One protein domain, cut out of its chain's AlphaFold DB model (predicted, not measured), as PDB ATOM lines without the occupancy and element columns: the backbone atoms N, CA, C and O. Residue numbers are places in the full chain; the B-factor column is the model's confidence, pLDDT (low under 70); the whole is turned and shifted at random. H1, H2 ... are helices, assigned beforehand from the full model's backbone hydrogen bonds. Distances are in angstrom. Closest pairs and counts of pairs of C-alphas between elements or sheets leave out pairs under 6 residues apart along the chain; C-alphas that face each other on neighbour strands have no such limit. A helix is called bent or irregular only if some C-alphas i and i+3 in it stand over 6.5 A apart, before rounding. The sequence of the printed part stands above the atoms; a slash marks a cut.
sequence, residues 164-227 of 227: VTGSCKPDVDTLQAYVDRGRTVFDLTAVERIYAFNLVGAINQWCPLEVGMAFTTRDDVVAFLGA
ATOM      1  N   VAL A 164     272.054 242.567 281.572       65.75
ATOM      2  CA  VAL A 164     273.020 241.590 282.071       65.75
ATOM      3  C   VAL A 164     274.376 241.990 281.512       65.75
ATOM      4  O   VAL A 164     274.583 242.017 280.298       65.75
ATOM      5  N   THR A 165     275.290 242.390 282.386       66.25
ATOM      6  CA  THR A 165     276.558 242.986 281.954       66.25
ATOM      7  C   THR A 165     277.510 241.949 281.365       66.25
ATOM      8  O   THR A 165     278.487 242.320 280.713       66.25
ATOM      9  N   GLY A 166     277.246 240.655 281.603       61.56
ATOM     10  CA  GLY A 166     278.161 239.565 281.260       61.56
ATOM     11  C   GLY A 166     279.459 239.652 282.061       61.56
ATOM     12  O   GLY A 166     280.473 239.063 281.692       61.56
ATOM     13  N   SER A 167     279.452 240.440 283.138       73.31
ATOM     14  CA  SER A 167     280.600 240.681 283.986       73.31
ATOM     15  C   SER A 167     280.232 240.287 285.404       73.31
ATOM     16  O   SER A 167     279.248 240.753 285.974       73.31
ATOM     17  N   CYS A 168     281.045 239.393 285.964       77.69
ATOM     18  CA  CYS A 168     280.691 238.672 287.176       77.69
ATOM     19  C   CYS A 168     280.274 239.598 288.333       77.69
ATOM     20  O   CYS A 168     279.207 239.437 288.912       77.69
ATOM     21  N   LYS A 169     281.087 240.611 288.656       81.25
ATOM     22  CA  LYS A 169     280.848 241.450 289.836       81.25
ATOM     23  C   LYS A 169     279.570 242.316 289.745       81.25
ATOM     24  O   LYS A 169     278.804 242.290 290.700       81.25
ATOM     25  N   PRO A 170     279.313 243.073 288.664       83.00
ATOM     26  CA  PRO A 170     278.074 243.848 288.540       83.00
ATOM     27  C   PRO A 170     276.794 243.005 288.522       83.00
ATOM     28  O   PRO A 170     275.796 243.414 289.119       83.00
ATOM     29  N   ASP A 171     276.820 241.831 287.884       82.00
ATOM     30  CA  ASP A 171     275.657 240.936 287.845       82.00
ATOM     31  C   ASP A 171     275.377 240.361 289.248       82.00
ATOM     32  O   ASP A 171     274.235 240.363 289.716       82.00
ATOM     33  N   VAL A 172     276.436 239.992 289.976       79.19
ATOM     34  CA  VAL A 172     276.373 239.596 291.391       79.19
ATOM     35  C   VAL A 172     275.834 240.717 292.286       79.19
ATOM     36  O   VAL A 172     274.897 240.487 293.047       79.19
ATOM     37  N   ASP A 173     276.386 241.932 292.196       84.31
ATOM     38  CA  ASP A 173     275.962 243.071 293.025       84.31
ATOM     39  C   ASP A 173     274.468 243.393 292.792       84.31
ATOM     40  O   ASP A 173     273.744 243.778 293.713       84.31
ATOM     41  N   THR A 174     273.985 243.187 291.562       84.50
ATOM     42  CA  THR A 174     272.576 243.379 291.202       84.50
ATOM     43  C   THR A 174     271.683 242.291 291.798       84.50
ATOM     44  O   THR A 174     270.626 242.612 292.345       84.50
ATOM     45  N   LEU A 175     272.096 241.019 291.740       81.38
ATOM     46  CA  LEU A 175     271.345 239.913 292.345       81.38
ATOM     47  C   LEU A 175     271.276 240.053 293.875       81.38
ATOM     48  O   LEU A 175     270.196 239.926 294.452       81.38
ATOM     49  N   GLN A 176     272.392 240.405 294.521       82.12
ATOM     50  CA  GLN A 176     272.451 240.640 295.967       82.12
ATOM     51  C   GLN A 176     271.473 241.740 296.406       82.12
ATOM     52  O   GLN A 176     270.816 241.607 297.434       82.12
ATOM     53  N   ALA A 177     271.288 242.797 295.607       83.75
ATOM     54  CA  ALA A 177     270.335 243.861 295.923       83.75
ATOM     55  C   ALA A 177     268.867 243.385 295.962       83.75
ATOM     56  O   ALA A 177     268.044 244.016 296.634       83.75
ATOM     57  N   TYR A 178     268.520 242.301 295.259       81.06
ATOM     58  CA  TYR A 178     267.204 241.665 295.375       81.06
ATOM     59  C   TYR A 178     267.080 240.851 296.667       81.06
ATOM     60  O   TYR A 178     266.069 240.978 297.358       81.06
ATOM     61  N   VAL A 179     268.123 240.095 297.023       75.38
ATOM     62  CA  VAL A 179     268.190 239.290 298.255       75.38
ATOM     63  C   VAL A 179     268.154 240.183 299.505       75.38
ATOM     64  O   VAL A 179     267.321 239.986 300.390       75.38
ATOM     65  N   ASP A 180     268.968 241.241 299.544       80.38
ATOM     66  CA  ASP A 180     269.107 242.162 300.687       80.38
ATOM     67  C   ASP A 180     267.825 242.939 301.011       80.38
ATOM     68  O   ASP A 180     267.639 243.428 302.128       80.38
ATOM     69  N   ARG A 181     266.903 243.058 300.048       76.50
ATOM     70  CA  ARG A 181     265.589 243.680 300.271       76.50
ATOM     71  C   ARG A 181     264.649 242.808 301.111       76.50
ATOM     72  O   ARG A 181     263.542 243.264 301.401       76.50
ATOM     73  N   GLY A 182     265.068 241.602 301.512       60.31
ATOM     74  CA  GLY A 182     264.306 240.709 302.392       60.31
ATOM     75  C   GLY A 182     263.008 240.212 301.759       60.31
ATOM     76  O   GLY A 182     262.035 239.950 302.462       60.31
ATOM     77  N   ARG A 183     262.982 240.161 300.428       62.47
ATOM     78  CA  ARG A 183     261.845 239.755 299.609       62.47
ATOM     79  C   ARG A 183     262.129 238.382 299.029       62.47
ATOM     80  O   ARG A 183     263.235 238.134 298.560       62.47
ATOM     81  N   THR A 184     261.139 237.505 299.062       72.50
ATOM     82  CA  THR A 184     261.202 236.248 298.318       72.50
ATOM     83  C   THR A 184     261.052 236.539 296.826       72.50
ATOM     84  O   THR A 184     260.554 237.594 296.427       72.50
ATOM     85  N   VAL A 185     261.421 235.586 295.978       68.56
ATOM     86  CA  VAL A 185     261.191 235.643 294.533       68.56
ATOM     87  C   VAL A 185     259.703 235.851 294.214       68.56
ATOM     88  O   VAL A 185     259.372 236.439 293.191       68.56
ATOM     89  N   PHE A 186     258.793 235.459 295.111       69.31
ATOM     90  CA  PHE A 186     257.352 235.686 294.978       69.31
ATOM     91  C   PHE A 186     256.929 237.148 295.196       69.31
ATOM     92  O   PHE A 186     255.893 237.562 294.682       69.31
ATOM     93  N   ASP A 187     257.737 237.945 295.898       73.94
ATOM     94  CA  ASP A 187     257.487 239.373 296.150       73.94
ATOM     95  C   ASP A 187     258.026 240.284 295.029       73.94
ATOM     96  O   ASP A 187     257.909 241.516 295.100       73.94
ATOM     97  N   LEU A 188     258.658 239.684 294.019       70.94
ATOM     98  CA  LEU A 188     259.145 240.347 292.819       70.94
ATOM     99  C   LEU A 188     258.053 240.383 291.744       70.94
ATOM    100  O   LEU A 188     257.281 239.431 291.561       70.94
ATOM    101  N   THR A 189     258.024 241.469 290.975       74.31
ATOM    102  CA  THR A 189     257.240 241.520 289.732       74.31
ATOM    103  C   THR A 189     257.717 240.443 288.753       74.31
ATOM    104  O   THR A 189     258.849 239.968 288.856       74.31
ATOM    105  N   ALA A 190     256.884 240.060 287.779       64.19
ATOM    106  CA  ALA A 190     257.275 239.089 286.752       64.19
ATOM    107  C   ALA A 190     258.601 239.485 286.070       64.19
ATOM    108  O   ALA A 190     259.526 238.680 285.996       64.19
ATOM    109  N   VAL A 191     258.751 240.764 285.703       66.56
ATOM    110  CA  VAL A 191     259.979 241.317 285.104       66.56
ATOM    111  C   VAL A 191     261.186 241.213 286.045       66.56
ATOM    112  O   VAL A 191     262.271 240.834 285.612       66.56
ATOM    113  N   GLU A 192     261.024 241.516 287.335       73.62
ATOM    114  CA  GLU A 192     262.116 241.412 288.313       73.62
ATOM    115  C   GLU A 192     262.528 239.961 288.580       73.62
ATOM    116  O   GLU A 192     263.723 239.693 288.682       73.62
ATOM    117  N   ARG A 193     261.579 239.016 288.651       72.81
ATOM    118  CA  ARG A 193     261.895 237.579 288.779       72.81
ATOM    119  C   ARG A 193     262.712 237.104 287.598       72.81
ATOM    120  O   ARG A 193     263.753 236.479 287.757       72.81
ATOM    121  N   ILE A 194     262.235 237.437 286.410       70.31
ATOM    122  CA  ILE A 194     262.879 237.101 285.152       70.31
ATOM    123  C   ILE A 194     264.290 237.699 285.081       70.31
ATOM    124  O   ILE A 194     265.228 237.024 284.654       70.31
ATOM    125  N   TYR A 195     264.474 238.939 285.539       77.88
ATOM    126  CA  TYR A 195     265.798 239.546 285.607       77.88
ATOM    127  C   TYR A 195     266.705 238.848 286.624       77.88
ATOM    128  O   TYR A 195     267.846 238.536 286.294       77.88
ATOM    129  N   ALA A 196     266.192 238.514 287.810       76.44
ATOM    130  CA  ALA A 196     266.927 237.746 288.811       76.44
ATOM    131  C   ALA A 196     267.374 236.373 288.273       76.44
ATOM    132  O   ALA A 196     268.527 235.994 288.468       76.44
ATOM    133  N   PHE A 197     266.525 235.657 287.528       75.31
ATOM    134  CA  PHE A 197     266.909 234.386 286.902       75.31
ATOM    135  C   PHE A 197     267.971 234.554 285.806       75.31
ATOM    136  O   PHE A 197     268.919 233.771 285.758       75.31
ATOM    137  N   ASN A 198     267.871 235.593 284.970       72.81
ATOM    138  CA  ASN A 198     268.913 235.909 283.986       72.81
ATOM    139  C   ASN A 198     270.256 236.242 284.653       72.81
ATOM    140  O   ASN A 198     271.299 235.804 284.171       72.81
ATOM    141  N   LEU A 199     270.239 236.971 285.775       78.56
ATOM    142  CA  LEU A 199     271.439 237.256 286.563       78.56
ATOM    143  C   LEU A 199     272.056 235.965 287.109       78.56
ATOM    144  O   LEU A 199     273.255 235.772 286.954       78.56
ATOM    145  N   VAL A 200     271.259 235.043 287.663       75.69
ATOM    146  CA  VAL A 200     271.751 233.724 288.111       75.69
ATOM    147  C   VAL A 200     272.397 232.950 286.956       75.69
ATOM    148  O   VAL A 200     273.486 232.402 287.119       75.69
ATOM    149  N   GLY A 201     271.763 232.931 285.779       71.12
ATOM    150  CA  GLY A 201     272.315 232.293 284.581       71.12
ATOM    151  C   GLY A 201     273.655 232.898 284.153       71.12
ATOM    152  O   GLY A 201     274.627 232.171 283.953       71.12
ATOM    153  N   ALA A 202     273.741 234.226 284.079       73.44
ATOM    154  CA  ALA A 202     274.973 234.924 283.723       73.44
ATOM    155  C   ALA A 202     276.078 234.755 284.774       73.44
ATOM    156  O   ALA A 202     277.233 234.540 284.415       73.44
ATOM    157  N   ILE A 203     275.744 234.781 286.064       74.69
ATOM    158  CA  ILE A 203     276.692 234.506 287.148       74.69
ATOM    159  C   ILE A 203     277.254 233.090 286.992       74.69
ATOM    160  O   ILE A 203     278.470 232.924 286.980       74.69
ATOM    161  N   ASN A 204     276.406 232.079 286.778       67.69
ATOM    162  CA  ASN A 204     276.863 230.702 286.564       67.69
ATOM    163  C   ASN A 204     277.742 230.547 285.313       67.69
ATOM    164  O   ASN A 204     278.660 229.730 285.312       67.69
ATOM    165  N   GLN A 205     277.470 231.319 284.259       69.50
ATOM    166  CA  GLN A 205     278.220 231.259 283.005       69.50
ATOM    167  C   GLN A 205     279.572 231.988 283.076       69.50
ATOM    168  O   GLN A 205     280.555 231.514 282.507       69.50
ATOM    169  N   TRP A 206     279.635 233.146 283.743       72.88
ATOM    170  CA  TRP A 206     280.759 234.086 283.630       72.88
ATOM    171  C   TRP A 206     281.566 234.271 284.922       72.88
ATOM    172  O   TRP A 206     282.660 234.841 284.880       72.88
ATOM    173  N   CYS A 207     281.068 233.815 286.074       72.06
ATOM    174  CA  CYS A 207     281.796 233.899 287.338       72.06
ATOM    175  C   CYS A 207     282.636 232.647 287.610       72.06
ATOM    176  O   CYS A 207     282.151 231.527 287.455       72.06
ATOM    177  N   PRO A 208     283.856 232.803 288.160       77.00
ATOM    178  CA  PRO A 208     284.501 231.717 288.886       77.00
ATOM    179  C   PRO A 208     283.582 231.227 290.013       77.00
ATOM    180  O   PRO A 208     282.963 232.044 290.699       77.00
ATOM    181  N   LEU A 209     283.532 229.910 290.240       67.56
ATOM    182  CA  LEU A 209     282.660 229.282 291.243       67.56
ATOM    183  C   LEU A 209     282.796 229.925 292.635       67.56
ATOM    184  O   LEU A 209     281.806 230.140 293.328       67.56
ATOM    185  N   GLU A 210     284.022 230.280 293.024       71.50
ATOM    186  CA  GLU A 210     284.330 230.927 294.306       71.50
ATOM    187  C   GLU A 210     283.690 232.311 294.437       71.50
ATOM    188  O   GLU A 210     283.302 232.708 295.530       71.50
ATOM    189  N   VAL A 211     283.565 233.038 293.325       67.44
ATOM    190  CA  VAL A 211     282.926 234.354 293.285       67.44
ATOM    191  C   VAL A 211     281.413 234.189 293.200       67.44
ATOM    192  O   VAL A 211     280.708 234.848 293.946       67.44
ATOM    193  N   GLY A 212     280.896 233.268 292.383       63.19
ATOM    194  CA  GLY A 212     279.450 233.022 292.291       63.19
ATOM    195  C   GLY A 212     278.828 232.556 293.617       63.19
ATOM    196  O   GLY A 212     277.760 233.026 293.997       63.19
ATOM    197  N   MET A 213     279.521 231.690 294.368       61.75
ATOM    198  CA  MET A 213     279.027 231.166 295.651       61.75
ATOM    199  C   MET A 213     279.297 232.075 296.861       61.75
ATOM    200  O   MET A 213     278.754 231.828 297.936       61.75
ATOM    201  N   ALA A 214     280.132 233.110 296.731       62.81
ATOM    202  CA  ALA A 214     280.462 234.001 297.850       62.81
ATOM    203  C   ALA A 214     279.361 235.025 298.176       62.81
ATOM    204  O   ALA A 214     279.335 235.544 299.289       62.81
ATOM    205  N   PHE A 215     278.469 235.317 297.228       57.69
ATOM    206  CA  PHE A 215     277.479 236.400 297.331       57.69
ATOM    207  C   PHE A 215     276.038 235.899 297.438       57.69
ATOM    208  O   PHE A 215     275.082 236.632 297.244       57.69
ATOM    209  N   THR A 216     275.871 234.622 297.755       59.50
ATOM    210  CA  THR A 216     274.596 234.082 298.212       59.50
ATOM    211  C   THR A 216     274.929 232.782 298.909       59.50
ATOM    212  O   THR A 216     275.391 231.838 298.263       59.50
ATOM    213  N   THR A 217     274.761 232.709 300.230       67.44
ATOM    214  CA  THR A 217     274.864 231.397 300.868       67.44
ATOM    215  C   THR A 217     273.744 230.516 300.324       67.44
ATOM    216  O   THR A 217     272.706 231.007 299.879       67.44
ATOM    217  N   ARG A 218     273.923 229.194 300.368       64.38
ATOM    218  CA  ARG A 218     272.834 228.269 300.028       64.38
ATOM    219  C   ARG A 218     271.547 228.617 300.790       64.38
ATOM    220  O   ARG A 218     270.473 228.505 300.215       64.38
ATOM    221  N   ASP A 219     271.666 229.061 302.038       70.38
ATOM    222  CA  ASP A 219     270.532 229.428 302.884       70.38
ATOM    223  C   ASP A 219     269.855 230.723 302.406       70.38
ATOM    224  O   ASP A 219     268.629 230.779 302.380       70.38
ATOM    225  N   ASP A 220     270.618 231.715 301.936       66.69
ATOM    226  CA  ASP A 220     270.064 232.939 301.338       66.69
ATOM    227  C   ASP A 220     269.330 232.643 300.028       66.69
ATOM    228  O   ASP A 220     268.260 233.192 299.785       66.69
ATOM    229  N   VAL A 221     269.865 231.737 299.196       64.69
ATOM    230  CA  VAL A 221     269.197 231.296 297.959       64.69
ATOM    231  C   VAL A 221     267.911 230.550 298.282       64.69
ATOM    232  O   VAL A 221     266.883 230.821 297.673       64.69
ATOM    233  N   VAL A 222     267.941 229.624 299.241       66.38
ATOM    234  CA  VAL A 222     266.754 228.867 299.666       66.38
ATOM    235  C   VAL A 222     265.688 229.810 300.234       66.38
ATOM    236  O   VAL A 222     264.536 229.756 299.804       66.38
ATOM    237  N   ALA A 223     266.081 230.750 301.100       71.81
ATOM    238  CA  ALA A 223     265.184 231.762 301.653       71.81
ATOM    239  C   ALA A 223     264.622 232.700 300.574       71.81
ATOM    240  O   ALA A 223     263.431 233.009 300.582       71.81
ATOM    241  N   PHE A 224     265.451 233.121 299.616       67.69
ATOM    242  CA  PHE A 224     265.031 233.944 298.487       67.69
ATOM    243  C   PHE A 224     264.068 233.191 297.563       67.69
ATOM    244  O   PHE A 224     263.064 233.753 297.143       67.69
ATOM    245  N   LEU A 225     264.308 231.908 297.288       66.06
ATOM    246  CA  LEU A 225     263.408 231.067 296.493       66.06
ATOM    247  C   LEU A 225     262.114 230.690 297.237       66.06
ATOM    248  O   LEU A 225     261.179 230.208 296.602       66.06
ATOM    249  N   GLY A 226     262.040 230.932 298.550       60.06
ATOM    250  CA  GLY A 226     260.886 230.595 299.384       60.06
ATOM    251  C   GLY A 226     260.698 229.089 299.595       60.06
ATOM    252  O   GLY A 226     259.555 228.648 299.728       60.06
ATOM    253  N   ALA A 227     261.796 228.323 299.584       52.31
ATOM    254  CA  ALA A 227     261.831 226.869 299.779       52.31
ATOM    255  C   ALA A 227     262.216 226.461 301.213       52.31
ATOM    256  O   ALA A 227     262.913 227.244 301.897       52.31
TER     257      ALA A 227
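Overview. This is residues 164 to 227 of the 227 residues of an uncharacterized protein of Acidimicrobiia bacterium (UniProt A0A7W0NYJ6). Two helices, H1 and the longer H2, form a helical hairpin, and the printed part then folds back in a third run made of two short helices, H3 and H4, one after the other. H3 packs on H1, while H4 comes near the last residue of H1 and stays clear of H2; the link from H1 to H2 loops round at one end of the hairpin. The printed part has 64 residues with four named helices in the order H1, H2, H3, H4 and no named strand, and its class is all helix. It is compact, with a radius of gyration of the C-alphas of 10.9 A, and spans 28 by 24 by 16 A along its three main axes.

Along the chain. H1 is residues 168 to 179, 16.7 A from first to last C-alpha, and begins with C-alpha 168 at (280.691, 238.672, 287.176). H2 is residues 190 to 206, the longest helix, 24.2 A long, and ends with C-alpha 206 at (280.759, 234.086, 283.630). H3 is residues 209 to 215, 10.7 A long; it is neither bent nor irregular, but only just: C-alphas 212 and 215 are 6.4 A apart. H4 is residues 218 to 225, 10.4 A long, and ends with C-alpha 225 at (263.408, 231.067, 296.493).

Arrangement. H1 and H2 touch and form a helical hairpin, their closest C-alphas being those of Asp 171 and Leu 199, 5.7 A apart. They run opposite ways at a steep tilt of 36 degrees, only just past shallow. H1 also touches H3, with the closest C-alphas, those of Gln 176 and Phe 215, 6.7 A apart. These two run the same way at a steep tilt of 35.4 degrees, only just past shallow. H1 and H4 are close but not clearly touching, with the closest C-alphas, those of Val 179 and Phe 224, 6.2 A apart, and run the same way at a steep tilt of 61 degrees. H2 and H3 are close but not clearly touching; their closest C-alphas are those of Ile 203 and Gly 212, 6.0 A apart. H2 and H4 are apart, and so are H3 and H4. Every O i to N i+4 pair is within hydrogen-bond range in H2 and H4, against 7 of 8 in H1 and 2 of 3 in H3.

Size, cuts and confidence. The two C-alphas farthest apart are those of Thr 189 and Glu 210, 29.4 A. The printed part has no cut and ends at residue 227, the chain's last. The links from H2 to H3 and from H3 to H4 are tight, the link from H1 to H2 is short, and no link is long. The mean pLDDT of the printed part is 71.3, and 27 residues are under 70, among them residues 211 to 218 and residues 224 to 227.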